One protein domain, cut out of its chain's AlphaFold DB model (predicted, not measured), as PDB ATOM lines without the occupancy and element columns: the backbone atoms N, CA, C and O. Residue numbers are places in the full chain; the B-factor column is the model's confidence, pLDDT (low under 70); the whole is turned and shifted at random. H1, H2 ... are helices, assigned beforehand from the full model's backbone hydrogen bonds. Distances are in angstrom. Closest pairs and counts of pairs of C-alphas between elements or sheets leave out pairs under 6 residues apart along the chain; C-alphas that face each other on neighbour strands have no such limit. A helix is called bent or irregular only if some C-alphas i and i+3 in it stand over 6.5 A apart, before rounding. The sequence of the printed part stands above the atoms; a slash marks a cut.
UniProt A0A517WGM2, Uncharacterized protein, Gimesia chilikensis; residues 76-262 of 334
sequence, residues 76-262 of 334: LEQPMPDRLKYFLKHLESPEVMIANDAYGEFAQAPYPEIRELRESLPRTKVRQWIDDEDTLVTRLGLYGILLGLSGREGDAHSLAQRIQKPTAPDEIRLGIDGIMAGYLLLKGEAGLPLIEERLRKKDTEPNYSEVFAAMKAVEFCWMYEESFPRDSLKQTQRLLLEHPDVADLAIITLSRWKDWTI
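This is residues 76 to 262 of the 334 residues of an uncharacterized protein of Gimesia chilikensis (UniProt A0A517WGM2). The picture is a stack of helical hairpins set one after another along the longest axis, from H1 and H2 at one end to H9 and H10 at the other, with H5 and H7a side by side in the middle. H1, H2 and the short H3 make a small end group only loosely joined to the rest, while H6, H7a, H7b, H8 and H9 form an up-and-down bundle, each running against the one before it. The printed part has 187 residues with ten named helices, H1 to H10 in chain order, and no named strand, and its class is all helix. It is compact, with a radius of gyration of the C-alphas of 16.9 A and spans of 48 by 36 by 28 A.

Begin at H1, residues 80 to 87, which touches H2, residues 96 to 108, at Phe 87 and Ala 102, their closest C-alphas, 4.7 A apart. The two form a hairpin at a shallow tilt of 20 degrees, and H2 touches H1 with residues 102 to 106 alone. H3, residues 111 to 115, touches H1 too, where the C-alphas of Pro 81 and Glu 113 come closest, 5.5 A. Look next at H4, residues 123 to 131, and H5, residues 137 to 150, a hairpin at a shallow tilt of 30 degrees, closest at the C-alphas of Arg 123 and Ser 150, 5.7 A. H2 and H5 are close but not clearly touching, with the C-alphas of Ala 107 and Leu 142 the closest at 7.7 A. H6, residues 153 to 164, only just touches H5, with 3 pairs of C-alphas within 8 A, the closest being Leu 147 and Asp 155 at 7.5 A. H7, residues 176 to 199, is the hub, touching four other helices; by its hydrogen bonds it was assigned as one helix, but it is bent, with C-alphas 186 and 189 lying 9.5 A apart, and its arms are H7a, residues 176 to 186, and H7b, residues 189 to 199. H7a touches H5, the same way at a shallow tilt of 5 degrees, with the C-alphas of Gly 148 and Gly 182 the closest at 3.7 A. H8, residues 208 to 224, touches H7a at a steep tilt of 40 degrees, closest at the C-alphas of Asp 177 and Ala 213, 4.3 A. H9, residues 230 to 242, touches H7b, the same way at a shallow tilt of 10 degrees, closest at the C-alphas of Glu 196 and Thr 236, 6.2 A. H10, residues 247 to 256, forms a hairpin with H9, closest at the C-alphas of Leu 241 and Ala 247, 4.7 A. Every backbone O i to N i+4 pair is within hydrogen-bond range in H2, H3, H4, H6, H7a, H8 and H10, against 3 of 4 in H1, 8 of 10 in H5, 4 of 7 in H7b and 5 of 9 in H9.

Find C-alpha 80 at (-11.742, -19.924, 7.311), where H1 begins. H2 is 18.2 A from first to last C-alpha, and H5 is 20.4 A. H5 is only just irregular, C-alphas 138 and 141 being 6.9 A apart, and H7b is irregular, with 7.0 A from C-alpha 190 to 193. H8 starts at C-alpha 208, (-0.148, -15.888, 40.358), and is 24.5 A long; H9 is 20.2 A. H10 ends at C-alpha 256, (-17.794, -28.808, 34.690).

The two C-alphas farthest apart are those of Glu 95 and Thr 261, 53.1 A. The printed part has no cut. The link from H6 to H7, 11 residues, is long. Mean pLDDT of the printed part is 94.0, and residues 202 to 207, between H7 and H8, are under 70.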
ATOM      1  N   LEU A  76     -14.832 -13.664   2.006       88.31
ATOM      2  CA  LEU A  76     -15.414 -14.050   3.289       88.31
ATOM      3  C   LEU A  76     -16.179 -15.369   3.165       88.31
ATOM      4  O   LEU A  76     -16.267 -16.092   4.153       88.31
ATOM      5  N   GLU A  77     -16.668 -15.696   1.965       91.38
ATOM      6  CA  GLU A  77     -17.315 -16.976   1.662       91.38
ATOM      7  C   GLU A  77     -16.327 -18.152   1.610       91.38
ATOM      8  O   GLU A  77     -16.742 -19.306   1.701       91.38
ATOM      9  N   GLN A  78     -15.018 -17.889   1.482       94.62
ATOM     10  CA  GLN A  78     -14.022 -18.958   1.524       94.62
ATOM     11  C   GLN A  78     -13.950 -19.581   2.925       94.62
ATOM     12  O   GLN A  78     -14.079 -18.860   3.924       94.62
ATOM     13  N   PRO A  79     -13.674 -20.897   3.020       96.25
ATOM     14  CA  PRO A  79     -13.445 -21.557   4.298       96.25
ATOM     15  C   PRO A  79     -12.387 -20.825   5.121       96.25
ATOM     16  O   PRO A  79     -11.338 -20.434   4.602       96.25
ATOM     17  N   MET A  80     -12.642 -20.659   6.421       96.88
ATOM     18  CA  MET A  80     -11.742 -19.924   7.311       96.88
ATOM     19  C   MET A  80     -10.278 -20.398   7.232       96.88
ATOM     20  O   MET A  80      -9.414 -19.523   7.128       96.88
ATOM     21  N   PRO A  81      -9.957 -21.709   7.179       97.31
ATOM     22  CA  PRO A  81      -8.574 -22.166   7.095       97.31
ATOM     23  C   PRO A  81      -7.860 -21.681   5.833       97.31
ATOM     24  O   PRO A  81      -6.675 -21.351   5.869       97.31
ATOM     25  N   ASP A  82      -8.578 -21.584   4.713       96.19
ATOM     26  CA  ASP A  82      -8.022 -21.089   3.456       96.19
ATOM     27  C   ASP A  82      -7.740 -19.589   3.521       96.19
ATOM     28  O   ASP A  82      -6.684 -19.139   3.069       96.19
ATOM     29  N   ARG A  83      -8.615 -18.824   4.184       97.56
ATOM     30  CA  ARG A  83      -8.370 -17.403   4.463       97.56
ATOM     31  C   ARG A  83      -7.169 -17.219   5.393       97.56
ATOM     32  O   ARG A  83      -6.299 -16.397   5.118       97.56
ATOM     33  N   LEU A  84      -7.056 -18.023   6.452       98.12
ATOM     34  CA  LEU A  84      -5.937 -17.956   7.399       98.12
ATOM     35  C   LEU A  84      -4.580 -18.229   6.732       98.12
ATOM     36  O   LEU A  84      -3.586 -17.620   7.124       98.12
ATOM     37  N   LYS A  85      -4.508 -19.055   5.675       96.75
ATOM     38  CA  LYS A  85      -3.266 -19.250   4.891       96.75
ATOM     39  C   LYS A  85      -2.771 -17.961   4.227       96.75
ATOM     40  O   LYS A  85      -1.566 -17.819   4.004       96.75
ATOM     41  N   TYR A  86      -3.671 -17.037   3.886       97.19
ATOM     42  CA  TYR A  86      -3.295 -15.706   3.412       97.19
ATOM     43  C   TYR A  86      -2.678 -14.895   4.557       97.19
ATOM     44  O   TYR A  86      -1.513 -14.503   4.465       97.19
ATOM     45  N   PHE A  87      -3.403 -14.740   5.668       97.94
ATOM     46  CA  PHE A  87      -2.969 -13.957   6.832       97.94
ATOM     47  C   PHE A  87      -1.685 -14.489   7.488       97.94
ATOM     48  O   PHE A  87      -0.853 -13.712   7.949       97.94
ATOM     49  N   LEU A  88      -1.441 -15.801   7.435       97.56
ATOM     50  CA  LEU A  88      -0.229 -16.446   7.954       97.56
ATOM     51  C   LEU A  88       1.063 -15.852   7.373       97.56
ATOM     52  O   LEU A  88       2.096 -15.807   8.042       97.56
ATOM     53  N   LYS A  89       1.017 -15.369   6.127       96.00
ATOM     54  CA  LYS A  89       2.162 -14.744   5.441       96.00
ATOM     55  C   LYS A  89       2.474 -13.340   5.965       96.00
ATOM     56  O   LYS A  89       3.527 -12.799   5.635       96.00
ATOM     57  N   HIS A  90       1.564 -12.767   6.748       97.56
ATOM     58  CA  HIS A  90       1.513 -11.355   7.100       97.56
ATOM     59  C   HIS A  90       1.601 -11.086   8.610       97.56
ATOM     60  O   HIS A  90       1.723  -9.922   8.979       97.56
ATOM     61  N   LEU A  91       1.611 -12.126   9.460       96.62
ATOM     62  CA  LEU A  91       1.646 -12.010  10.928       96.62
ATOM     63  C   LEU A  91       2.747 -11.065  11.441       96.62
ATOM     64  O   LEU A  91       2.466 -10.177  12.235       96.62
ATOM     65  N   GLU A  92       3.968 -11.191  10.922       95.94
ATOM     66  CA  GLU A  92       5.114 -10.325  11.255       95.94
ATOM     67  C   GLU A  92       5.516  -9.439  10.065       95.94
ATOM     68  O   GLU A  92       6.682  -9.320   9.691       95.94
ATOM     69  N   SER A  93       4.519  -8.862   9.389       96.31
ATOM     70  CA  SER A  93       4.761  -7.847   8.361       96.31
ATOM     71  C   SER A  93       5.435  -6.604   8.972       96.31
ATOM     72  O   SER A  93       4.995  -6.146  10.025       96.31
ATOM     73  N   PRO A  94       6.425  -5.979   8.300       93.88
ATOM     74  CA  PRO A  94       7.018  -4.720   8.770       93.88
ATOM     75  C   PRO A  94       6.013  -3.554   8.758       93.88
ATOM     76  O   PRO A  94       6.193  -2.552   9.443       93.88
ATOM     77  N   GLU A  95       4.938  -3.681   7.977       94.31
ATOM     78  CA  GLU A  95       3.819  -2.744   7.973       94.31
ATOM     79  C   GLU A  95       2.852  -3.090   9.110       94.31
ATOM     80  O   GLU A  95       2.103  -4.067   9.016       94.31
ATOM     81  N   VAL A  96       2.838  -2.260  10.158       92.06
ATOM     82  CA  VAL A  96       2.061  -2.475  11.395       92.06
ATOM     83  C   VAL A  96       0.576  -2.722  11.119       92.06
ATOM     84  O   VAL A  96      -0.030  -3.588  11.746       92.06
ATOM     85  N   MET A  97      -0.013  -2.001  10.159       92.38
ATOM     86  CA  MET A  97      -1.420  -2.180   9.783       92.38
ATOM     87  C   MET A  97      -1.695  -3.592   9.246       92.38
ATOM     88  O   MET A  97      -2.654  -4.225   9.673       92.38
ATOM     89  N   ILE A  98      -0.817  -4.108   8.382       96.94
ATOM     90  CA  ILE A  98      -0.929  -5.459   7.815       96.94
ATOM     91  C   ILE A  98      -0.730  -6.517   8.907       96.94
ATOM     92  O   ILE A  98      -1.500  -7.469   8.993       96.94
ATOM     93  N   ALA A  99       0.289  -6.342   9.755       96.81
ATOM     94  CA  ALA A  99       0.597  -7.287  10.824       96.81
ATOM     95  C   ALA A  99      -0.538  -7.390  11.850       96.81
ATOM     96  O   ALA A  99      -0.889  -8.485  12.284       96.81
ATOM     97  N   ASN A 100      -1.130  -6.254  12.225       95.88
ATOM     98  CA  ASN A 100      -2.227  -6.217  13.187       95.88
ATOM     99  C   ASN A 100      -3.523  -6.801  12.624       95.88
ATOM    100  O   ASN A 100      -4.216  -7.504  13.353       95.88
ATOM    101  N   ASP A 101      -3.833  -6.545  11.353       96.25
ATOM    102  CA  ASP A 101      -4.993  -7.142  10.687       96.25
ATOM    103  C   ASP A 101      -4.847  -8.670  10.603       96.25
ATOM    104  O   ASP A 101      -5.690  -9.406  11.111       96.25
ATOM    105  N   ALA A 102      -3.703  -9.151  10.106       98.00
ATOM    106  CA  ALA A 102      -3.407 -10.579  10.030       98.00
ATOM    107  C   ALA A 102      -3.441 -11.268  11.402       98.00
ATOM    108  O   ALA A 102      -3.982 -12.365  11.535       98.00
ATOM    109  N   TYR A 103      -2.882 -10.631  12.435       98.06
ATOM    110  CA  TYR A 103      -2.959 -11.144  13.800       98.06
ATOM    111  C   TYR A 103      -4.404 -11.170  14.322       98.06
ATOM    112  O   TYR A 103      -4.804 -12.145  14.957       98.06
ATOM    113  N   GLY A 104      -5.193 -10.130  14.041       97.50
ATOM    114  CA  GLY A 104      -6.601 -10.040  14.427       97.50
ATOM    115  C   GLY A 104      -7.439 -11.199  13.887       97.50
ATOM    116  O   GLY A 104      -8.228 -11.777  14.633       97.50
ATOM    117  N   GLU A 105      -7.200 -11.602  12.639       97.94
ATOM    118  CA  GLU A 105      -7.870 -12.751  12.015       97.94
ATOM    119  C   GLU A 105      -7.556 -14.070  12.733       97.94
ATOM    120  O   GLU A 105      -8.457 -14.873  12.973       97.94
ATOM    121  N   PHE A 106      -6.307 -14.281  13.162       98.00
ATOM    122  CA  PHE A 106      -5.951 -15.443  13.986       98.00
ATOM    123  C   PHE A 106      -6.517 -15.355  15.406       98.00
ATOM    124  O   PHE A 106      -6.949 -16.366  15.950       98.00
ATOM    125  N   ALA A 107      -6.540 -14.167  16.011       95.12
ATOM    126  CA  ALA A 107      -7.048 -13.973  17.368       95.12
ATOM    127  C   ALA A 107      -8.563 -14.233  17.486       95.12
ATOM    128  O   ALA A 107      -9.040 -14.572  18.568       95.12
ATOM    129  N   GLN A 108      -9.315 -14.074  16.392       95.12
ATOM    130  CA  GLN A 108     -10.750 -14.378  16.322       95.12
ATOM    131  C   GLN A 108     -11.048 -15.800  15.822       95.12
ATOM    132  O   GLN A 108     -12.183 -16.265  15.940       95.12
ATOM    133  N   ALA A 109     -10.061 -16.494  15.249       97.38
ATOM    134  CA  ALA A 109     -10.265 -17.819  14.685       97.38
ATOM    135  C   ALA A 109     -10.451 -18.881  15.788       97.38
ATOM    136  O   ALA A 109      -9.637 -18.967  16.713       97.38
ATOM    137  N   PRO A 110     -11.480 -19.745  15.692       97.12
ATOM    138  CA  PRO A 110     -11.590 -20.912  16.554       97.12
ATOM    139  C   PRO A 110     -10.375 -21.831  16.397       97.12
ATOM    140  O   PRO A 110      -9.899 -22.065  15.285       97.12
ATOM    141  N   TYR A 111      -9.910 -22.423  17.500       97.69
ATOM    142  CA  TYR A 111      -8.755 -23.325  17.477       97.69
ATOM    143  C   TYR A 111      -8.852 -24.460  16.435       97.69
ATOM    144  O   TYR A 111      -7.851 -24.689  15.755       97.69
ATOM    145  N   PRO A 112     -10.005 -25.143  16.238       97.69
ATOM    146  CA  PRO A 112     -10.115 -26.178  15.209       97.69
ATOM    147  C   PRO A 112      -9.743 -25.687  13.806       97.69
ATOM    148  O   PRO A 112      -9.059 -26.405  13.088       97.69
ATOM    149  N   GLU A 113     -10.097 -24.449  13.451       98.06
ATOM    150  CA  GLU A 113      -9.766 -23.850  12.152       98.06
ATOM    151  C   GLU A 113      -8.260 -23.566  12.032       98.06
ATOM    152  O   GLU A 113      -7.665 -23.789  10.981       98.06
ATOM    153  N   ILE A 114      -7.616 -23.131  13.123       98.31
ATOM    154  CA  ILE A 114      -6.156 -22.935  13.183       98.31
ATOM    155  C   ILE A 114      -5.428 -24.282  13.068       98.31
ATOM    156  O   ILE A 114      -4.403 -24.378  12.390       98.31
ATOM    157  N   ARG A 115      -5.949 -25.338  13.703       97.88
ATOM    158  CA  ARG A 115      -5.357 -26.684  13.682       97.88
ATOM    159  C   ARG A 115      -5.266 -27.261  12.267       97.88
ATOM    160  O   ARG A 115      -4.274 -27.920  11.956       97.88
ATOM    161  N   GLU A 116      -6.227 -26.960  11.393       97.75
ATOM    162  CA  GLU A 116      -6.199 -27.370   9.978       97.75
ATOM    163  C   GLU A 116      -4.993 -26.798   9.206       97.75
ATOM    164  O   GLU A 116      -4.595 -27.330   8.168       97.75
ATOM    165  N   LEU A 117      -4.350 -25.740   9.715       97.50
ATOM    166  CA  LEU A 117      -3.168 -25.156   9.084       97.50
ATOM    167  C   LEU A 117      -1.875 -25.900   9.418       97.50
ATOM    168  O   LEU A 117      -0.853 -25.533   8.842       97.50
ATOM    169  N   ARG A 118      -1.874 -26.917  10.294       96.44
ATOM    170  CA  ARG A 118      -0.649 -27.532  10.852       96.44
ATOM    171  C   ARG A 118       0.441 -27.856   9.820       96.44
ATOM    172  O   ARG A 118       1.606 -27.557  10.058       96.44
ATOM    173  N   GLU A 119       0.058 -28.366   8.647       95.44
ATOM    174  CA  GLU A 119       0.985 -28.739   7.561       95.44
ATOM    175  C   GLU A 119       1.537 -27.520   6.796       95.44
ATOM    176  O   GLU A 119       2.575 -27.588   6.145       95.44
ATOM    177  N   SER A 120       0.829 -26.392   6.855       95.25
ATOM    178  CA  SER A 120       1.180 -25.128   6.192       95.25
ATOM    179  C   SER A 120       1.953 -24.162   7.099       95.25
ATOM    180  O   SER A 120       2.435 -23.132   6.621       95.25
ATOM    181  N   LEU A 121       2.041 -24.439   8.404       97.62
ATOM    182  CA  LEU A 121       2.638 -23.518   9.369       97.62
ATOM    183  C   LEU A 121       4.156 -23.385   9.154       97.62
ATOM    184  O   LEU A 121       4.871 -24.389   9.070       97.62
ATOM    185  N   PRO A 122       4.704 -22.153   9.110       96.25
ATOM    186  CA  PRO A 122       6.117 -21.927   8.863       96.25
ATOM    187  C   PRO A 122       6.919 -22.130  10.154       96.25
ATOM    188  O   PRO A 122       7.466 -21.176  10.703       96.25
ATOM    189  N   ARG A 123       7.015 -23.378  10.629       97.50
ATOM    190  CA  ARG A 123       7.660 -23.783  11.893       97.50
ATOM    191  C   ARG A 123       8.955 -23.021  12.200       97.50
ATOM    192  O   ARG A 123       9.113 -22.484  13.292       97.50
ATOM    193  N   THR A 124       9.879 -22.940  11.235       97.19
ATOM    194  CA  THR A 124      11.162 -22.233  11.407       97.19
ATOM    195  C   THR A 124      10.977 -20.748  11.724       97.19
ATOM    196  O   THR A 124      11.680 -20.241  12.592       97.19
ATOM    197  N   LYS A 125      10.033 -20.072  11.055       97.31
ATOM    198  CA  LYS A 125       9.716 -18.661  11.308       97.31
ATOM    199  C   LYS A 125       9.004 -18.483  12.640       97.31
ATOM    200  O   LYS A 125       9.392 -17.616  13.402       97.31
ATOM    201  N   VAL A 126       8.024 -19.334  12.952       98.00
ATOM    202  CA  VAL A 126       7.301 -19.270  14.235       98.00
ATOM    203  C   VAL A 126       8.268 -19.408  15.409       98.00
ATOM    204  O   VAL A 126       8.195 -18.638  16.360       98.00
ATOM    205  N   ARG A 127       9.224 -20.339  15.320       97.56
ATOM    206  CA  ARG A 127      10.289 -20.465  16.318       97.56
ATOM    207  C   ARG A 127      11.131 -19.189  16.420       97.56
ATOM    208  O   ARG A 127      11.370 -18.728  17.523       97.56
ATOM    209  N   GLN A 128      11.537 -18.609  15.286       97.12
ATOM    210  CA  GLN A 128      12.274 -17.339  15.277       97.12
ATOM    211  C   GLN A 128      11.481 -16.214  15.953       97.12
ATOM    212  O   GLN A 128      12.047 -15.525  16.783       97.12
ATOM    213  N   TRP A 129      10.182 -16.079  15.680       97.38
ATOM    214  CA  TRP A 129       9.328 -15.066  16.315       97.38
ATOM    215  C   TRP A 129       9.176 -15.266  17.830       97.38
ATOM    216  O   TRP A 129       9.019 -14.311  18.574       97.38
ATOM    217  N   ILE A 130       9.222 -16.504  18.327       97.06
ATOM    218  CA  ILE A 130       9.186 -16.759  19.778       97.06
ATOM    219  C   ILE A 130      10.489 -16.322  20.463       97.06
ATOM    220  O   ILE A 130      10.453 -15.893  21.623       97.06
ATOM    221  N   ASP A 131      11.614 -16.461  19.763       94.56
ATOM    222  CA  ASP A 131      12.956 -16.176  20.277       94.56
ATOM    223  C   ASP A 131      13.388 -14.713  20.055       94.56
ATOM    224  O   ASP A 131      14.351 -14.264  20.670       94.56
ATOM    225  N   ASP A 132      12.691 -13.978  19.188       95.44
ATOM    226  CA  ASP A 132      12.981 -12.586  18.846       95.44
ATOM    227  C   ASP A 132      12.454 -11.616  19.920       95.44
ATOM    228  O   ASP A 132      11.261 -11.606  20.240       95.44
ATOM    229  N   GLU A 133      13.346 -10.786  20.467       92.81
ATOM    230  CA  GLU A 133      13.030  -9.790  21.499       92.81
ATOM    231  C   GLU A 133      12.147  -8.648  20.973       92.81
ATOM    232  O   GLU A 133      11.417  -8.038  21.756       92.81
ATOM    233  N   ASP A 134      12.151  -8.405  19.658       93.12
ATOM    234  CA  ASP A 134      11.318  -7.384  19.015       93.12
ATOM    235  C   ASP A 134       9.889  -7.884  18.732       93.12
ATOM    236  O   ASP A 134       8.997  -7.098  18.391       93.12
ATOM    237  N   THR A 135       9.625  -9.187  18.901       95.06
ATOM    238  CA  THR A 135       8.270  -9.725  18.744       95.06
ATOM    239  C   THR A 135       7.368  -9.238  19.873       95.06
ATOM    240  O   THR A 135       7.643  -9.423  21.060       95.06
ATOM    241  N   LEU A 136       6.219  -8.666  19.502       94.38
ATOM    242  CA  LEU A 136       5.230  -8.190  20.465       94.38
ATOM    243  C   LEU A 136       4.809  -9.311  21.423       94.38
ATOM    244  O   LEU A 136       4.233 -10.322  21.017       94.38
ATOM    245  N   VAL A 137       5.016  -9.083  22.722       92.94
ATOM    246  CA  VAL A 137       4.754 -10.071  23.781       92.94
ATOM    247  C   VAL A 137       3.317 -10.601  23.784       92.94
ATOM    248  O   VAL A 137       3.075 -11.760  24.105       92.94
ATOM    249  N   THR A 138       2.352  -9.787  23.354       93.06
ATOM    250  CA  THR A 138       0.939 -10.172  23.248       93.06
ATOM    251  C   THR A 138       0.668 -11.224  22.172       93.06
ATOM    252  O   THR A 138      -0.383 -11.856  22.218       93.06
ATOM    253  N   ARG A 139       1.600 -11.449  21.235       96.50
ATOM    254  CA  ARG A 139       1.489 -12.443  20.152       96.50
ATOM    255  C   ARG A 139       2.090 -13.800  20.509       96.50
ATOM    256  O   ARG A 139       1.782 -14.803  19.866       96.50
ATOM    257  N   LEU A 140       2.913 -13.850  21.558       96.50
ATOM    258  CA  LEU A 140       3.669 -15.044  21.937       96.50
ATOM    259  C   LEU A 140       2.779 -16.241  22.279       96.50
ATOM    260  O   LEU A 140       3.172 -17.375  22.014       96.50
ATOM    261  N   GLY A 141       1.581 -16.001  22.822       97.06
ATOM    262  CA  GLY A 141       0.623 -17.069  23.110       97.06
ATOM    263  C   GLY A 141       0.171 -17.796  21.845       97.06
ATOM    264  O   GLY A 141       0.272 -19.021  21.768       97.06
ATOM    265  N   LEU A 142      -0.231 -17.044  20.814       98.00
ATOM    266  CA  LEU A 142      -0.572 -17.612  19.509       98.00
ATOM    267  C   LEU A 142       0.625 -18.365  18.922       98.00
ATOM    268  O   LEU A 142       0.473 -19.500  18.478       98.00
ATOM    269  N   TYR A 143       1.820 -17.773  18.944       98.50
ATOM    270  CA  TYR A 143       3.006 -18.408  18.360       98.50
ATOM    271  C   TYR A 143       3.396 -19.693  19.086       98.50
ATOM    272  O   TYR A 143       3.769 -20.661  18.425       98.50
ATOM    273  N   GLY A 144       3.216 -19.753  20.407       98.50
ATOM    274  CA  GLY A 144       3.335 -20.988  21.175       98.50
ATOM    275  C   GLY A 144       2.434 -22.096  20.635       98.50
ATOM    276  O   GLY A 144       2.920 -23.189  20.349       98.50
ATOM    277  N   ILE A 145       1.157 -21.798  20.394       98.44
ATOM    278  CA  ILE A 145       0.199 -22.752  19.818       98.44
ATOM    279  C   ILE A 145       0.600 -23.147  18.388       98.44
ATOM    280  O   ILE A 145       0.621 -24.334  18.069       98.44
ATOM    281  N   LEU A 146       0.978 -22.190  17.531       98.62
ATOM    282  CA  LEU A 146       1.413 -22.481  16.157       98.62
ATOM    283  C   LEU A 146       2.662 -23.379  16.127       98.62
ATOM    284  O   LEU A 146       2.763 -24.286  15.295       98.62
ATOM    285  N   LEU A 147       3.615 -23.158  17.039       98.75
ATOM    286  CA  LEU A 147       4.779 -24.029  17.178       98.75
ATOM    287  C   LEU A 147       4.383 -25.389  17.758       98.75
ATOM    288  O   LEU A 147       4.938 -26.396  17.341       98.75
ATOM    289  N   GLY A 148       3.396 -25.439  18.651       98.50
ATOM    290  CA  GLY A 148       2.829 -26.683  19.166       98.50
ATOM    291  C   GLY A 148       2.216 -27.569  18.080       98.50
ATOM    292  O   GLY A 148       2.421 -28.777  18.070       98.50
ATOM    293  N   LEU A 149       1.517 -26.952  17.126       98.25
ATOM    294  CA  LEU A 149       0.856 -27.628  16.008       98.25
ATOM    295  C   LEU A 149       1.817 -28.136  14.925       98.25
ATOM    296  O   LEU A 149       1.500 -29.095  14.229       98.25
ATOM    297  N   SER A 150       2.956 -27.466  14.742       97.94
ATOM    298  CA  SER A 150       3.877 -27.718  13.619       97.94
ATOM    299  C   SER A 150       5.262 -28.196  14.032       97.94
ATOM    300  O   SER A 150       6.090 -28.521  13.180       97.94
ATOM    301  N   GLY A 151       5.550 -28.178  15.330       97.38
ATOM    302  CA  GLY A 151       6.868 -28.419  15.885       97.38
ATOM    303  C   GLY A 151       7.241 -29.892  15.975       97.38
ATOM    304  O   GLY A 151       6.509 -30.803  15.600       97.38
ATOM    305  N   ARG A 152       8.441 -30.117  16.499       96.25
ATOM    306  CA  ARG A 152       8.999 -31.437  16.806       96.25
ATOM    307  C   ARG A 152       9.604 -31.439  18.205       96.25
ATOM    308  O   ARG A 152       9.654 -30.414  18.879       96.25
ATOM    309  N   GLU A 153      10.171 -32.572  18.608       95.56
ATOM    310  CA  GLU A 153      10.752 -32.748  19.945       95.56
ATOM    311  C   GLU A 153      11.796 -31.682  20.331       95.56
ATOM    312  O   GLU A 153      11.799 -31.200  21.461       95.56
ATOM    313  N   GLY A 154      12.629 -31.237  19.385       97.31
ATOM    314  CA  GLY A 154      13.575 -30.145  19.639       97.31
ATOM    315  C   GLY A 154      12.900 -28.816  20.006       97.31
ATOM    316  O   GLY A 154      13.430 -28.080  20.831       97.31
ATOM    317  N   ASP A 155      11.723 -28.521  19.449       98.38
ATOM    318  CA  ASP A 155      10.974 -27.310  19.797       98.38
ATOM    319  C   ASP A 155      10.281 -27.464  21.152       98.38
ATOM    320  O   ASP A 155      10.213 -26.508  21.916       98.38
ATOM    321  N   ALA A 156       9.843 -28.679  21.501       98.38
ATOM    322  CA  ALA A 156       9.316 -28.963  22.831       98.38
ATOM    323  C   ALA A 156      10.369 -28.694  23.916       98.38
ATOM    324  O   ALA A 156      10.044 -28.150  24.969       98.38
ATOM    325  N   HIS A 157      11.638 -29.023  23.647       97.94
ATOM    326  CA  HIS A 157      12.745 -28.675  24.536       97.94
ATOM    327  C   HIS A 157      12.912 -27.154  24.678       97.94
ATOM    328  O   HIS A 157      13.003 -26.657  25.800       97.94
ATOM    329  N   SER A 158      12.885 -26.404  23.572       97.56
ATOM    330  CA  SER A 158      12.959 -24.935  23.600       97.56
ATOM    331  C   SER A 158      11.787 -24.301  24.360       97.56
ATOM    332  O   SER A 158      11.998 -23.433  25.209       97.56
ATOM    333  N   LEU A 159      10.553 -24.766  24.135       98.50
ATOM    334  CA  LEU A 159       9.383 -24.291  24.880       98.50
ATOM    335  C   LEU A 159       9.497 -24.625  26.375       98.50
ATOM    336  O   LEU A 159       9.209 -23.771  27.212       98.50
ATOM    337  N   ALA A 160       9.981 -25.822  26.725       98.19
ATOM    338  CA  ALA A 160      10.214 -26.212  28.113       98.19
ATOM    339  C   ALA A 160      11.230 -25.298  28.812       98.19
ATOM    340  O   ALA A 160      10.973 -24.853  29.929       98.19
ATOM    341  N   GLN A 161      12.346 -24.964  28.154       96.69
ATOM    342  CA  GLN A 161      13.331 -24.013  28.682       96.69
ATOM    343  C   GLN A 161      12.701 -22.641  28.945       96.69
ATOM    344  O   GLN A 161      12.930 -22.041  29.996       96.69
ATOM    345  N   ARG A 162      11.849 -22.168  28.029       94.94
ATOM    346  CA  ARG A 162      11.138 -20.893  28.179       94.94
ATOM    347  C   ARG A 162      10.165 -20.920  29.355       94.94
ATOM    348  O   ARG A 162      10.152 -19.986  30.150       94.94
ATOM    349  N   ILE A 163       9.402 -22.002  29.520       95.44
ATOM    350  CA  ILE A 163       8.515 -22.212  30.678       95.44
ATOM    351  C   ILE A 163       9.324 -22.204  31.977       95.44
ATOM    352  O   ILE A 163       8.903 -21.580  32.954       95.44
ATOM    353  N   GLN A 164      10.492 -22.853  31.970       93.69
ATOM    354  CA  GLN A 164      11.329 -23.045  33.149       93.69
ATOM    355  C   GLN A 164      12.134 -21.825  33.572       93.69
ATOM    356  O   GLN A 164      12.484 -21.753  34.753       93.69
ATOM    357  N   LYS A 165      12.376 -20.880  32.655       90.56
ATOM    358  CA  LYS A 165      13.123 -19.647  32.915       90.56
ATOM    359  C   LYS A 165      12.664 -19.007  34.238       90.56
ATOM    360  O   LYS A 165      11.463 -18.776  34.395       90.56
ATOM    361  N   PRO A 166      13.589 -18.752  35.182       85.12
ATOM    362  CA  PRO A 166      13.273 -18.022  36.399       85.12
ATOM    363  C   PRO A 166      12.707 -16.647  36.055       85.12
ATOM    364  O   PRO A 166      13.278 -15.937  35.226       85.12
ATOM    365  N   THR A 167      11.600 -16.302  36.692       80.62
ATOM    366  CA  THR A 167      10.950 -15.001  36.590       80.62
ATOM    367  C   THR A 167      11.240 -14.187  37.832       80.62
ATOM    368  O   THR A 167      11.337 -14.728  38.940       80.62
ATOM    369  N   ALA A 168      11.423 -12.883  37.646       80.31
ATOM    370  CA  ALA A 168      11.421 -11.982  38.786       80.31
ATOM    371  C   ALA A 168      10.022 -11.969  39.414       80.31
ATOM    372  O   ALA A 168       9.050 -12.082  38.665       80.31
ATOM    373  N   PRO A 169       9.932 -11.767  40.742       70.56
ATOM    374  CA  PRO A 169       8.814 -11.176  41.433       70.56
ATOM    375  C   PRO A 169       7.568 -10.940  40.585       70.56
ATOM    376  O   PRO A 169       6.658 -11.744  40.449       70.56
ATOM    377  N   ASP A 170       7.595  -9.726  40.067       74.81
ATOM    378  CA  ASP A 170       6.592  -8.914  39.411       74.81
ATOM    379  C   ASP A 170       6.571  -9.052  37.890       74.81
ATOM    380  O   ASP A 170       5.853  -8.322  37.204       74.81
ATOM    381  N   GLU A 171       7.318 -10.009  37.345       82.81
ATOM    382  CA  GLU A 171       7.382 -10.240  35.910       82.81
ATOM    383  C   GLU A 171       6.104 -10.916  35.393       82.81
ATOM    384  O   GLU A 171       5.842 -12.100  35.616       82.81
ATOM    385  N   ILE A 172       5.314 -10.173  34.616       84.19
ATOM    386  CA  ILE A 172       4.147 -10.714  33.916       84.19
ATOM    387  C   ILE A 172       4.570 -11.232  32.540       84.19
ATOM    388  O   ILE A 172       4.823 -10.462  31.611       84.19
ATOM    389  N   ARG A 173       4.569 -12.558  32.376       90.00
ATOM    390  CA  ARG A 173       4.856 -13.221  31.095       90.00
ATOM    391  C   ARG A 173       3.602 -13.336  30.226       90.00
ATOM    392  O   ARG A 173       2.928 -14.365  30.212       90.00
ATOM    393  N   LEU A 174       3.277 -12.270  29.498       90.94
ATOM    394  CA  LEU A 174       2.145 -12.270  28.563       90.94
ATOM    395  C   LEU A 174       2.290 -13.385  27.510       90.94
ATOM    396  O   LEU A 174       3.357 -13.575  26.929       90.94
ATOM    397  N   GLY A 175       1.210 -14.138  27.284       92.81
ATOM    398  CA  GLY A 175       1.173 -15.247  26.325       92.81
ATOM    399  C   GLY A 175       1.871 -16.535  26.781       92.81
ATOM    400  O   GLY A 175       2.030 -17.456  25.977       92.81
ATOM    401  N   ILE A 176       2.313 -16.636  28.042       95.56
ATOM    402  CA  ILE A 176       2.970 -17.856  28.535       95.56
ATOM    403  C   ILE A 176       2.023 -19.066  28.589       95.56
ATOM    404  O   ILE A 176       2.469 -20.199  28.438       95.56
ATOM    405  N   ASP A 177       0.718 -18.843  28.722       95.88
ATOM    406  CA  ASP A 177      -0.327 -19.866  28.635       95.88
ATOM    407  C   ASP A 177      -0.343 -20.557  27.264       95.88
ATOM    408  O   ASP A 177      -0.336 -21.784  27.191       95.88
ATOM    409  N   GLY A 178      -0.268 -19.788  26.174       97.88
ATOM    410  CA  GLY A 178      -0.176 -20.339  24.818       97.88
ATOM    411  C   GLY A 178       1.149 -21.063  24.547       97.88
ATOM    412  O   GLY A 178       1.181 -22.060  23.826       97.88
ATOM    413  N   ILE A 179       2.240 -20.637  25.192       98.44
ATOM    414  CA  ILE A 179       3.529 -21.351  25.178       98.44
ATOM    415  C   ILE A 179       3.429 -22.695  25.913       98.44
ATOM    416  O   ILE A 179       3.903 -23.711  25.403       98.44
ATOM    417  N   MET A 180       2.785 -22.724  27.083       98.62
ATOM    418  CA  MET A 180       2.525 -23.953  27.839       98.62
ATOM    419  C   MET A 180       1.596 -24.904  27.073       98.62
ATOM    420  O   MET A 180       1.872 -26.101  27.008       98.62
ATOM    421  N   ALA A 181       0.547 -24.383  26.432       98.62
ATOM    422  CA  ALA A 181      -0.330 -25.158  25.559       98.62
ATOM    423  C   ALA A 181       0.443 -25.743  24.365       98.62
ATOM    424  O   ALA A 181       0.347 -26.937  24.098       98.62
ATOM    425  N   GLY A 182       1.281 -24.941  23.702       98.62
ATOM    426  CA  GLY A 182       2.148 -25.398  22.615       98.62
ATOM    427  C   GLY A 182       3.105 -26.518  23.026       98.62
ATOM    428  O   GLY A 182       3.290 -27.492  22.298       98.62
ATOM    429  N   TYR A 183       3.676 -26.423  24.226       98.88
ATOM    430  CA  TYR A 183       4.503 -27.483  24.797       98.88
ATOM    431  C   TYR A 183       3.712 -28.783  25.023       98.88
ATOM    432  O   TYR A 183       4.190 -29.862  24.664       98.88
ATOM    433  N   LEU A 184       2.494 -28.686  25.566       98.75
ATOM    434  CA  LEU A 184       1.608 -29.835  25.768       98.75
ATOM    435  C   LEU A 184       1.162 -30.467  24.444       98.75
ATOM    436  O   LEU A 184       1.124 -31.691  24.360       98.75
ATOM    437  N   LEU A 185       0.912 -29.678  23.395       98.56
ATOM    438  CA  LEU A 185       0.618 -30.201  22.054       98.56
ATOM    439  C   LEU A 185       1.757 -31.079  21.513       98.56
ATOM    440  O   LEU A 185       1.503 -32.109  20.894       98.56
ATOM    441  N   LEU A 186       3.014 -30.720  21.794       98.44
ATOM    442  CA  LEU A 186       4.178 -31.483  21.329       98.44
ATOM    443  C   LEU A 186       4.490 -32.713  22.184       98.44
ATOM    444  O   LEU A 186       4.969 -33.718  21.659       98.44
ATOM    445  N   LYS A 187       4.308 -32.631  23.507       98.38
ATOM    446  CA  LYS A 187       4.670 -33.720  24.434       98.38
ATOM    447  C   LYS A 187       3.508 -34.642  24.789       98.38
ATOM    448  O   LYS A 187       3.760 -35.732  25.302       98.38
ATOM    449  N   GLY A 188       2.271 -34.228  24.535       97.88
ATOM    450  CA  GLY A 188       1.084 -34.911  25.030       97.88
ATOM    451  C   GLY A 188       1.089 -35.007  26.558       97.88
ATOM    452  O   GLY A 188       1.634 -34.150  27.260       97.88
ATOM    453  N   GLU A 189       0.529 -36.098  27.076       97.69
ATOM    454  CA  GLU A 189       0.457 -36.380  28.515       97.69
ATOM    455  C   GLU A 189       1.830 -36.344  29.208       97.69
ATOM    456  O   GLU A 189       1.945 -35.854  30.329       97.69
ATOM    457  N   ALA A 190       2.897 -36.766  28.521       97.94
ATOM    458  CA  ALA A 190       4.254 -36.762  29.070       97.94
ATOM    459  C   ALA A 190       4.788 -35.349  29.389       97.94
ATOM    460  O   ALA A 190       5.812 -35.223  30.059       97.94
ATOM    461  N   GLY A 191       4.124 -34.291  28.910       98.25
ATOM    462  CA  GLY A 191       4.428 -32.905  29.264       98.25
ATOM    463  C   GLY A 191       3.784 -32.429  30.570       98.25
ATOM    464  O   GLY A 191       4.248 -31.447  31.148       98.25
ATOM    465  N   LEU A 192       2.750 -33.111  31.080       98.50
ATOM    466  CA  LEU A 192       2.034 -32.675  32.285       98.50
ATOM    467  C   LEU A 192       2.945 -32.449  33.502       98.50
ATOM    468  O   LEU A 192       2.771 -31.409  34.132       98.50
ATOM    469  N   PRO A 193       3.966 -33.281  33.800       98.12
ATOM    470  CA  PRO A 193       4.817 -33.067  34.972       98.12
ATOM    471  C   PRO A 193       5.456 -31.673  35.050       98.12
ATOM    472  O   PRO A 193       5.534 -31.097  36.135       98.12
ATOM    473  N   LEU A 194       5.860 -31.089  33.914       97.62
ATOM    474  CA  LEU A 194       6.408 -29.729  33.889       97.62
ATOM    475  C   LEU A 194       5.333 -28.677  34.201       97.62
ATOM    476  O   LEU A 194       5.598 -27.698  34.895       97.62
ATOM    477  N   ILE A 195       4.117 -28.860  33.691       97.62
ATOM    478  CA  ILE A 195       3.005 -27.940  33.953       97.62
ATOM    479  C   ILE A 195       2.552 -28.053  35.407       97.62
ATOM    480  O   ILE A 195       2.335 -27.042  36.068       97.62
ATOM    481  N   GLU A 196       2.498 -29.266  35.948       96.38
ATOM    482  CA  GLU A 196       2.208 -29.496  37.356       96.38
ATOM    483  C   GLU A 196       3.251 -28.860  38.287       96.38
ATOM    484  O   GLU A 196       2.892 -28.357  39.349       96.38
ATOM    485  N   GLU A 197       4.536 -28.843  37.912       93.56
ATOM    486  CA  GLU A 197       5.570 -28.102  38.648       93.56
ATOM    487  C   GLU A 197       5.220 -26.611  38.744       93.56
ATOM    488  O   GLU A 197       5.349 -26.017  39.813       93.56
ATOM    489  N   ARG A 198       4.726 -26.013  37.649       91.38
ATOM    490  CA  ARG A 198       4.286 -24.609  37.630       91.38
ATOM    491  C   ARG A 198       3.050 -24.398  38.500       91.38
ATOM    492  O   ARG A 198       3.011 -23.421  39.239       91.38
ATOM    493  N   LEU A 199       2.091 -25.325  38.462       91.75
ATOM    494  CA  LEU A 199       0.883 -25.268  39.293       91.75
ATOM    495  C   LEU A 199       1.205 -25.354  40.786       91.75
ATOM    496  O   LEU A 199       0.590 -24.641  41.563       91.75
ATOM    497  N   ARG A 200       2.178 -26.184  41.186       88.88
ATOM    498  CA  ARG A 200       2.553 -26.407  42.596       88.88
ATOM    499  C   ARG A 200       3.370 -25.280  43.221       88.88
ATOM    500  O   ARG A 200       3.680 -25.372  44.409       88.88
ATOM    501  N   LYS A 201       3.771 -24.252  42.468       81.00
ATOM    502  CA  LYS A 201       4.546 -23.139  43.024       81.00
ATOM    503  C   LYS A 201       3.710 -22.397  44.068       81.00
ATOM    504  O   LYS A 201       2.845 -21.591  43.741       81.00
ATOM    505  N   LYS A 202       3.987 -22.702  45.334       67.62
ATOM    506  CA  LYS A 202       3.513 -21.986  46.517       67.62
ATOM    507  C   LYS A 202       4.619 -20.996  46.907       67.62
ATOM    508  O   LYS A 202       5.763 -21.404  47.062       67.62
ATOM    509  N   ASP A 203       4.281 -19.719  47.016       50.56
ATOM    510  CA  ASP A 203       5.102 -18.642  47.590       50.56
ATOM    511  C   ASP A 203       6.334 -18.144  46.817       50.56
ATOM    512  O   ASP A 203       7.490 -18.497  47.033       50.56
ATOM    513  N   THR A 204       6.091 -17.158  45.970       53.31
ATOM    514  CA  THR A 204       6.232 -15.745  46.361       53.31
ATOM    515  C   THR A 204       5.425 -14.972  45.331       53.31
ATOM    516  O   THR A 204       5.492 -15.271  44.133       53.31
ATOM    517  N   GLU A 205       4.579 -14.044  45.776       51.00
ATOM    518  CA  GLU A 205       4.078 -13.033  44.852       51.00
ATOM    519  C   GLU A 205       5.266 -12.442  44.092       51.00
ATOM    520  O   GLU A 205       6.325 -12.257  44.705       51.00
ATOM    521  N   PRO A 206       5.062 -11.981  42.850       52.91
ATOM    522  CA  PRO A 206       3.943 -12.281  41.914       52.91
ATOM    523  C   PRO A 206       4.013 -13.533  40.985       52.91
ATOM    524  O   PRO A 206       3.970 -13.404  39.765       52.91
ATOM    525  N   ASN A 207       3.927 -14.774  41.489       62.06
ATOM    526  CA  ASN A 207       3.756 -15.966  40.614       62.06
ATOM    527  C   ASN A 207       2.294 -16.364  40.258       62.06
ATOM    528  O   ASN A 207       2.081 -17.379  39.589       62.06
ATOM    529  N   TYR A 208       1.273 -15.581  40.645       75.12
ATOM    530  CA  TYR A 208      -0.148 -15.888  40.358       75.12
ATOM    531  C   TYR A 208      -0.447 -16.008  38.852       75.12
ATOM    532  O   TYR A 208      -1.213 -16.872  38.421       75.12
ATOM    533  N   SER A 209       0.190 -15.161  38.039       81.50
ATOM    534  CA  SER A 209       0.012 -15.148  36.583       81.50
ATOM    535  C   SER A 209       0.451 -16.465  35.932       81.50
ATOM    536  O   SER A 209      -0.201 -16.928  34.996       81.50
ATOM    537  N   GLU A 210       1.493 -17.118  36.457       86.62
ATOM    538  CA  GLU A 210       1.987 -18.395  35.933       86.62
ATOM    539  C   GLU A 210       1.101 -19.574  36.307       86.62
ATOM    540  O   GLU A 210       0.844 -20.431  35.462       86.62
ATOM    541  N   VAL A 211       0.616 -19.615  37.550       90.12
ATOM    542  CA  VAL A 211      -0.321 -20.654  38.000       90.12
ATOM    543  C   VAL A 211      -1.606 -20.570  37.179       90.12
ATOM    544  O   VAL A 211      -2.095 -21.582  36.671       90.12
ATOM    545  N   PHE A 212      -2.115 -19.353  36.968       89.50
ATOM    546  CA  PHE A 212      -3.276 -19.126  36.119       89.50
ATOM    547  C   PHE A 212      -3.015 -19.535  34.662       89.50
ATOM    548  O   PHE A 212      -3.850 -20.204  34.054       89.50
ATOM    549  N   ALA A 213      -1.852 -19.196  34.100       92.75
ATOM    550  CA  ALA A 213      -1.482 -19.590  32.743       92.75
ATOM    551  C   ALA A 213      -1.366 -21.115  32.572       92.75
ATOM    552  O   ALA A 213      -1.874 -21.670  31.595       92.75
ATOM    553  N   ALA A 214      -0.768 -21.807  33.545       95.38
ATOM    554  CA  ALA A 214      -0.687 -23.263  33.568       95.38
ATOM    555  C   ALA A 214      -2.084 -23.897  33.628       95.38
ATOM    556  O   ALA A 214      -2.375 -24.809  32.857       95.38
ATOM    557  N   MET A 215      -2.982 -23.358  34.461       95.50
ATOM    558  CA  MET A 215      -4.386 -23.778  34.499       95.50
ATOM    559  C   MET A 215      -5.051 -23.618  33.122       95.50
ATOM    560  O   MET A 215      -5.724 -24.535  32.655       95.50
ATOM    561  N   LYS A 216      -4.830 -22.490  32.432       96.19
ATOM    562  CA  LYS A 216      -5.376 -22.260  31.084       96.19
ATOM    563  C   LYS A 216      -4.837 -23.226  30.038       96.19
ATOM    564  O   LYS A 216      -5.618 -23.681  29.206       96.19
ATOM    565  N   ALA A 217      -3.567 -23.611  30.109       98.25
ATOM    566  CA  ALA A 217      -3.008 -24.624  29.217       98.25
ATOM    567  C   ALA A 217      -3.660 -26.009  29.414       98.25
ATOM    568  O   ALA A 217      -3.951 -26.702  28.436       98.25
ATOM    569  N   VAL A 218      -3.956 -26.398  30.660       98.31
ATOM    570  CA  VAL A 218      -4.663 -27.658  30.969       98.31
ATOM    571  C   VAL A 218      -6.123 -27.591  30.501       98.31
ATOM    572  O   VAL A 218      -6.612 -28.532  29.874       98.31
ATOM    573  N   GLU A 219      -6.811 -26.466  30.731       98.06
ATOM    574  CA  GLU A 219      -8.178 -26.236  30.238       98.06
ATOM    575  C   GLU A 219      -8.264 -26.264  28.707       98.06
ATOM    576  O   GLU A 219      -9.217 -26.815  28.152       98.06
ATOM    577  N   PHE A 220      -7.259 -25.716  28.024       98.31
ATOM    578  CA  PHE A 220      -7.129 -25.787  26.573       98.31
ATOM    579  C   PHE A 220      -7.025 -27.242  26.090       98.31
ATOM    580  O   PHE A 220      -7.793 -27.648  25.216       98.31
ATOM    581  N   CYS A 221      -6.152 -28.049  26.706       98.31
ATOM    582  CA  CYS A 221      -6.015 -29.466  26.355       98.31
ATOM    583  C   CYS A 221      -7.318 -30.232  26.608       98.31
ATOM    584  O   CYS A 221      -7.743 -31.024  25.773       98.31
ATOM    585  N   TRP A 222      -8.016 -29.946  27.714       98.31
ATOM    586  CA  TRP A 222      -9.338 -30.521  27.960       98.31
ATOM    587  C   TRP A 222     -10.327 -30.185  26.841       98.31
ATOM    588  O   TRP A 222     -11.092 -31.045  26.403       98.31
ATOM    589  N   MET A 223     -10.347 -28.935  26.392       97.31
ATOM    590  CA  MET A 223     -11.332 -28.477  25.421       97.31
ATOM    591  C   MET A 223     -11.102 -29.053  24.025       97.31
ATOM    592  O   MET A 223     -12.076 -29.381  23.350       97.31
ATOM    593  N   TYR A 224      -9.844 -29.180  23.602       97.12
ATOM    594  CA  TYR A 224      -9.530 -29.387  22.189       97.12
ATOM    595  C   TYR A 224      -8.726 -30.647  21.865       97.12
ATOM    596  O   TYR A 224      -8.753 -31.090  20.716       97.12
ATOM    597  N   GLU A 225      -8.046 -31.245  22.844       96.06
ATOM    598  CA  GLU A 225      -7.110 -32.346  22.610       96.06
ATOM    599  C   GLU A 225      -7.625 -33.660  23.200       96.06
ATOM    600  O   GLU A 225      -7.448 -33.976  24.377       96.06
ATOM    601  N   GLU A 226      -8.271 -34.462  22.352       93.44
ATOM    602  CA  GLU A 226      -8.863 -35.752  22.732       93.44
ATOM    603  C   GLU A 226      -7.830 -36.818  23.108       93.44
ATOM    604  O   GLU A 226      -8.161 -37.773  23.809       93.44
ATOM    605  N   SER A 227      -6.577 -36.657  22.671       93.69
ATOM    606  CA  SER A 227      -5.491 -37.586  22.982       93.69
ATOM    607  C   SER A 227      -5.075 -37.559  24.453       93.69
ATOM    608  O   SER A 227      -4.393 -38.479  24.899       93.69
ATOM    609  N   PHE A 228      -5.448 -36.524  25.210       97.56
ATOM    610  CA  PHE A 228      -5.164 -36.459  26.638       97.56
ATOM    611  C   PHE A 228      -6.161 -37.306  27.435       97.56
ATOM    612  O   PHE A 228      -7.374 -37.072  27.353       97.56
ATOM    613  N   PRO A 229      -5.685 -38.229  28.291       97.56
ATOM    614  CA  PRO A 229      -6.566 -38.921  29.216       97.56
ATOM    615  C   PRO A 229      -7.267 -37.924  30.142       97.56
ATOM    616  O   PRO A 229      -6.640 -37.091  30.804       97.56
ATOM    617  N   ARG A 230      -8.599 -38.020  30.204       97.12
ATOM    618  CA  ARG A 230      -9.433 -37.105  30.999       97.12
ATOM    619  C   ARG A 230      -9.074 -37.143  32.481       97.12
ATOM    620  O   ARG A 230      -9.101 -36.104  33.135       97.12
ATOM    621  N   ASP A 231      -8.706 -38.313  32.991       97.69
ATOM    622  CA  ASP A 231      -8.321 -38.479  34.390       97.69
ATOM    623  C   ASP A 231      -6.984 -37.801  34.708       97.69
ATOM    624  O   ASP A 231      -6.873 -37.175  35.759       97.69
ATOM    625  N   SER A 232      -6.011 -37.820  33.793       98.00
ATOM    626  CA  SER A 232      -4.723 -37.134  33.978       98.00
ATOM    627  C   SER A 232      -4.896 -35.612  34.028       98.00
ATOM    628  O   SER A 232      -4.331 -34.942  34.895       98.00
ATOM    629  N   LEU A 233      -5.765 -35.055  33.175       98.44
ATOM    630  CA  LEU A 233      -6.118 -33.630  33.224       98.44
ATOM    631  C   LEU A 233      -6.850 -33.268  34.523       98.44
ATOM    632  O   LEU A 233      -6.526 -32.261  35.150       98.44
ATOM    633  N   LYS A 234      -7.801 -34.100  34.972       98.44
ATOM    634  CA  LYS A 234      -8.480 -33.919  36.267       98.44
ATOM    635  C   LYS A 234      -7.489 -33.936  37.426       98.44
ATOM    636  O   LYS A 234      -7.527 -33.042  38.264       98.44
ATOM    637  N   GLN A 235      -6.577 -34.908  37.463       98.00
ATOM    638  CA  GLN A 235      -5.537 -34.997  38.491       98.00
ATOM    639  C   GLN A 235      -4.641 -33.757  38.505       98.00
ATOM    640  O   GLN A 235      -4.404 -33.197  39.574       98.00
ATOM    641  N   THR A 236      -4.231 -33.278  37.329       97.94
ATOM    642  CA  THR A 236      -3.466 -32.031  37.186       97.94
ATOM    643  C   THR A 236      -4.247 -30.840  37.751       97.94
ATOM    644  O   THR A 236      -3.726 -30.074  38.558       97.94
ATOM    645  N   GLN A 237      -5.529 -30.713  37.397       97.00
ATOM    646  CA  GLN A 237      -6.390 -29.620  37.854       97.00
ATOM    647  C   GLN A 237      -6.637 -29.650  39.371       97.00
ATOM    648  O   GLN A 237      -6.752 -28.597  39.996       97.00
ATOM    649  N   ARG A 238      -6.676 -30.835  39.996       97.62
ATOM    650  CA  ARG A 238      -6.822 -30.978  41.457       97.62
ATOM    651  C   ARG A 238      -5.659 -30.381  42.242       97.62
ATOM    652  O   ARG A 238      -5.868 -30.014  43.392       97.62
ATOM    653  N   LEU A 239      -4.469 -30.246  41.650       95.75
ATOM    654  CA  LEU A 239      -3.326 -29.619  42.326       95.75
ATOM    655  C   LEU A 239      -3.633 -28.184  42.762       95.75
ATOM    656  O   LEU A 239      -3.142 -27.739  43.790       95.75
ATOM    657  N   LEU A 240      -4.502 -27.483  42.031       93.81
ATOM    658  CA  LEU A 240      -4.922 -26.119  42.354       93.81
ATOM    659  C   LEU A 240      -5.813 -26.029  43.602       93.81
ATOM    660  O   LEU A 240      -5.961 -24.944  44.155       93.81
ATOM    661  N   LEU A 241      -6.374 -27.145  44.085       95.06
ATOM    662  CA  LEU A 241      -7.118 -27.169  45.352       95.06
ATOM    663  C   LEU A 241      -6.219 -26.861  46.556       95.06
ATOM    664  O   LEU A 241      -6.715 -26.508  47.616       95.06
ATOM    665  N   GLU A 242      -4.904 -26.953  46.376       90.81
ATOM    666  CA  GLU A 242      -3.894 -26.619  47.374       90.81
ATOM    667  C   GLU A 242      -3.554 -25.118  47.434       90.81
ATOM    668  O   GLU A 242      -2.700 -24.723  48.233       90.81
ATOM    669  N   HIS A 243      -4.185 -24.298  46.585       88.50
ATOM    670  CA  HIS A 243      -3.928 -22.864  46.440       88.50
ATOM    671  C   HIS A 243      -5.208 -22.064  46.717       88.50
ATOM    672  O   HIS A 243      -6.059 -21.957  45.828       88.50
ATOM    673  N   PRO A 244      -5.366 -21.470  47.914       89.38
ATOM    674  CA  PRO A 244      -6.582 -20.740  48.274       89.38
ATOM    675  C   PRO A 244      -7.005 -19.662  47.266       89.38
ATOM    676  O   PRO A 244      -8.197 -19.522  47.003       89.38
ATOM    677  N   ASP A 245      -6.047 -18.975  46.635       86.25
ATOM    678  CA  ASP A 245      -6.303 -17.872  45.694       86.25
ATOM    679  C   ASP A 245      -6.967 -18.299  44.373       86.25
ATOM    680  O   ASP A 245      -7.526 -17.464  43.664       86.25
ATOM    681  N   VAL A 246      -6.896 -19.587  44.019       89.12
ATOM    682  CA  VAL A 246      -7.423 -20.141  42.752       89.12
ATOM    683  C   VAL A 246      -8.275 -21.396  42.950       89.12
ATOM    684  O   VAL A 246      -8.776 -21.975  41.980       89.12
ATOM    685  N   ALA A 247      -8.468 -21.835  44.194       93.62
ATOM    686  CA  ALA A 247      -9.206 -23.050  44.505       93.62
ATOM    687  C   ALA A 247     -10.665 -22.978  44.030       93.62
ATOM    688  O   ALA A 247     -11.204 -23.975  43.555       93.62
ATOM    689  N   ASP A 248     -11.318 -21.815  44.096       95.38
ATOM    690  CA  ASP A 248     -12.684 -21.660  43.591       95.38
ATOM    691  C   ASP A 248     -12.763 -21.875  42.069       95.38
ATOM    692  O   ASP A 248     -13.648 -22.593  41.601       95.38
ATOM    693  N   LEU A 249     -11.810 -21.345  41.299       94.88
ATOM    694  CA  LEU A 249     -11.704 -21.595  39.859       94.88
ATOM    695  C   LEU A 249     -11.502 -23.087  39.572       94.88
ATOM    696  O   LEU A 249     -12.193 -23.653  38.722       94.88
ATOM    697  N   ALA A 250     -10.628 -23.750  40.336       96.00
ATOM    698  CA  ALA A 250     -10.392 -25.181  40.202       96.00
ATOM    699  C   ALA A 250     -11.658 -26.007  40.471       96.00
ATOM    700  O   ALA A 250     -11.993 -26.886  39.677       96.00
ATOM    701  N   ILE A 251     -12.414 -25.691  41.527       98.31
ATOM    702  CA  ILE A 251     -13.665 -26.388  41.857       98.31
ATOM    703  C   ILE A 251     -14.726 -26.159  40.767       98.31
ATOM    704  O   ILE A 251     -15.447 -27.097  40.413       98.31
ATOM    705  N   ILE A 252     -14.821 -24.952  40.191       97.44
ATOM    706  CA  ILE A 252     -15.723 -24.674  39.057       97.44
ATOM    707  C   ILE A 252     -15.356 -25.555  37.860       97.44
ATOM    708  O   ILE A 252     -16.231 -26.217  37.293       97.44
ATOM    709  N   THR A 253     -14.079 -25.589  37.484       97.75
ATOM    710  CA  THR A 253     -13.600 -26.379  36.346       97.75
ATOM    711  C   THR A 253     -13.816 -27.877  36.580       97.75
ATOM    712  O   THR A 253     -14.413 -28.544  35.735       97.75
ATOM    713  N   LEU A 254     -13.477 -28.398  37.761       98.44
ATOM    714  CA  LEU A 254     -13.699 -29.801  38.132       98.44
ATOM    715  C   LEU A 254     -15.193 -30.172  38.172       98.44
ATOM    716  O   LEU A 254     -15.560 -31.260  37.728       98.44
ATOM    717  N   SER A 255     -16.072 -29.250  38.590       97.81
ATOM    718  CA  SER A 255     -17.532 -29.433  38.489       97.81
ATOM    719  C   SER A 255     -17.974 -29.601  37.034       97.81
ATOM    720  O   SER A 255     -18.742 -30.506  36.712       97.81
ATOM    721  N   ARG A 256     -17.481 -28.741  36.130       97.12
ATOM    722  CA  ARG A 256     -17.794 -28.808  34.690       97.12
ATOM    723  C   ARG A 256     -17.274 -30.096  34.057       97.12
ATOM    724  O   ARG A 256     -17.920 -30.643  33.171       97.12
ATOM    725  N   TRP A 257     -16.125 -30.582  34.518       97.81
ATOM    726  CA  TRP A 257     -15.514 -31.835  34.064       97.81
ATOM    727  C   TRP A 257     -16.121 -33.077  34.719       97.81
ATOM    728  O   TRP A 257     -15.663 -34.197  34.462       97.81
ATOM    729  N   LYS A 258     -17.149 -32.888  35.557       97.25
ATOM    730  CA  LYS A 258     -17.820 -33.948  36.310       97.25
ATOM    731  C   LYS A 258     -16.837 -34.794  37.114       97.25
ATOM    732  O   LYS A 258     -16.913 -36.024  37.146       97.25
ATOM    733  N   ASP A 259     -15.843 -34.143  37.704       98.00
ATOM    734  CA  ASP A 259     -14.924 -34.807  38.608       98.00
ATOM    735  C   ASP A 259     -15.540 -34.904  40.002       98.00
ATOM    736  O   ASP A 259     -15.302 -34.064  40.863       98.00
ATOM    737  N   TRP A 260     -16.355 -35.940  40.203       97.81
ATOM    738  CA  TRP A 260     -17.125 -36.116  41.429       97.81
ATOM    739  C   TRP A 260     -16.356 -36.734  42.595       97.81
ATOM    740  O   TRP A 260     -16.921 -36.895  43.680       97.81
ATOM    741  N   THR A 261     -15.083 -37.092  42.401       97.00
ATOM    742  CA  THR A 261     -14.322 -37.849  43.404       97.00
ATOM    743  C   THR A 261     -13.692 -36.961  44.478       97.00
ATOM    744  O   THR A 261     -13.063 -37.485  45.388       97.00
ATOM    745  N   ILE A 262     -13.828 -35.633  44.386       98.00
ATOM    746  CA  ILE A 262     -13.196 -34.683  45.319       98.00
ATOM    747  C   ILE A 262     -14.089 -34.292  46.508       98.00
ATOM    748  O   ILE A 262     -13.717 -33.420  47.281       98.00
TER     749      ILE A 262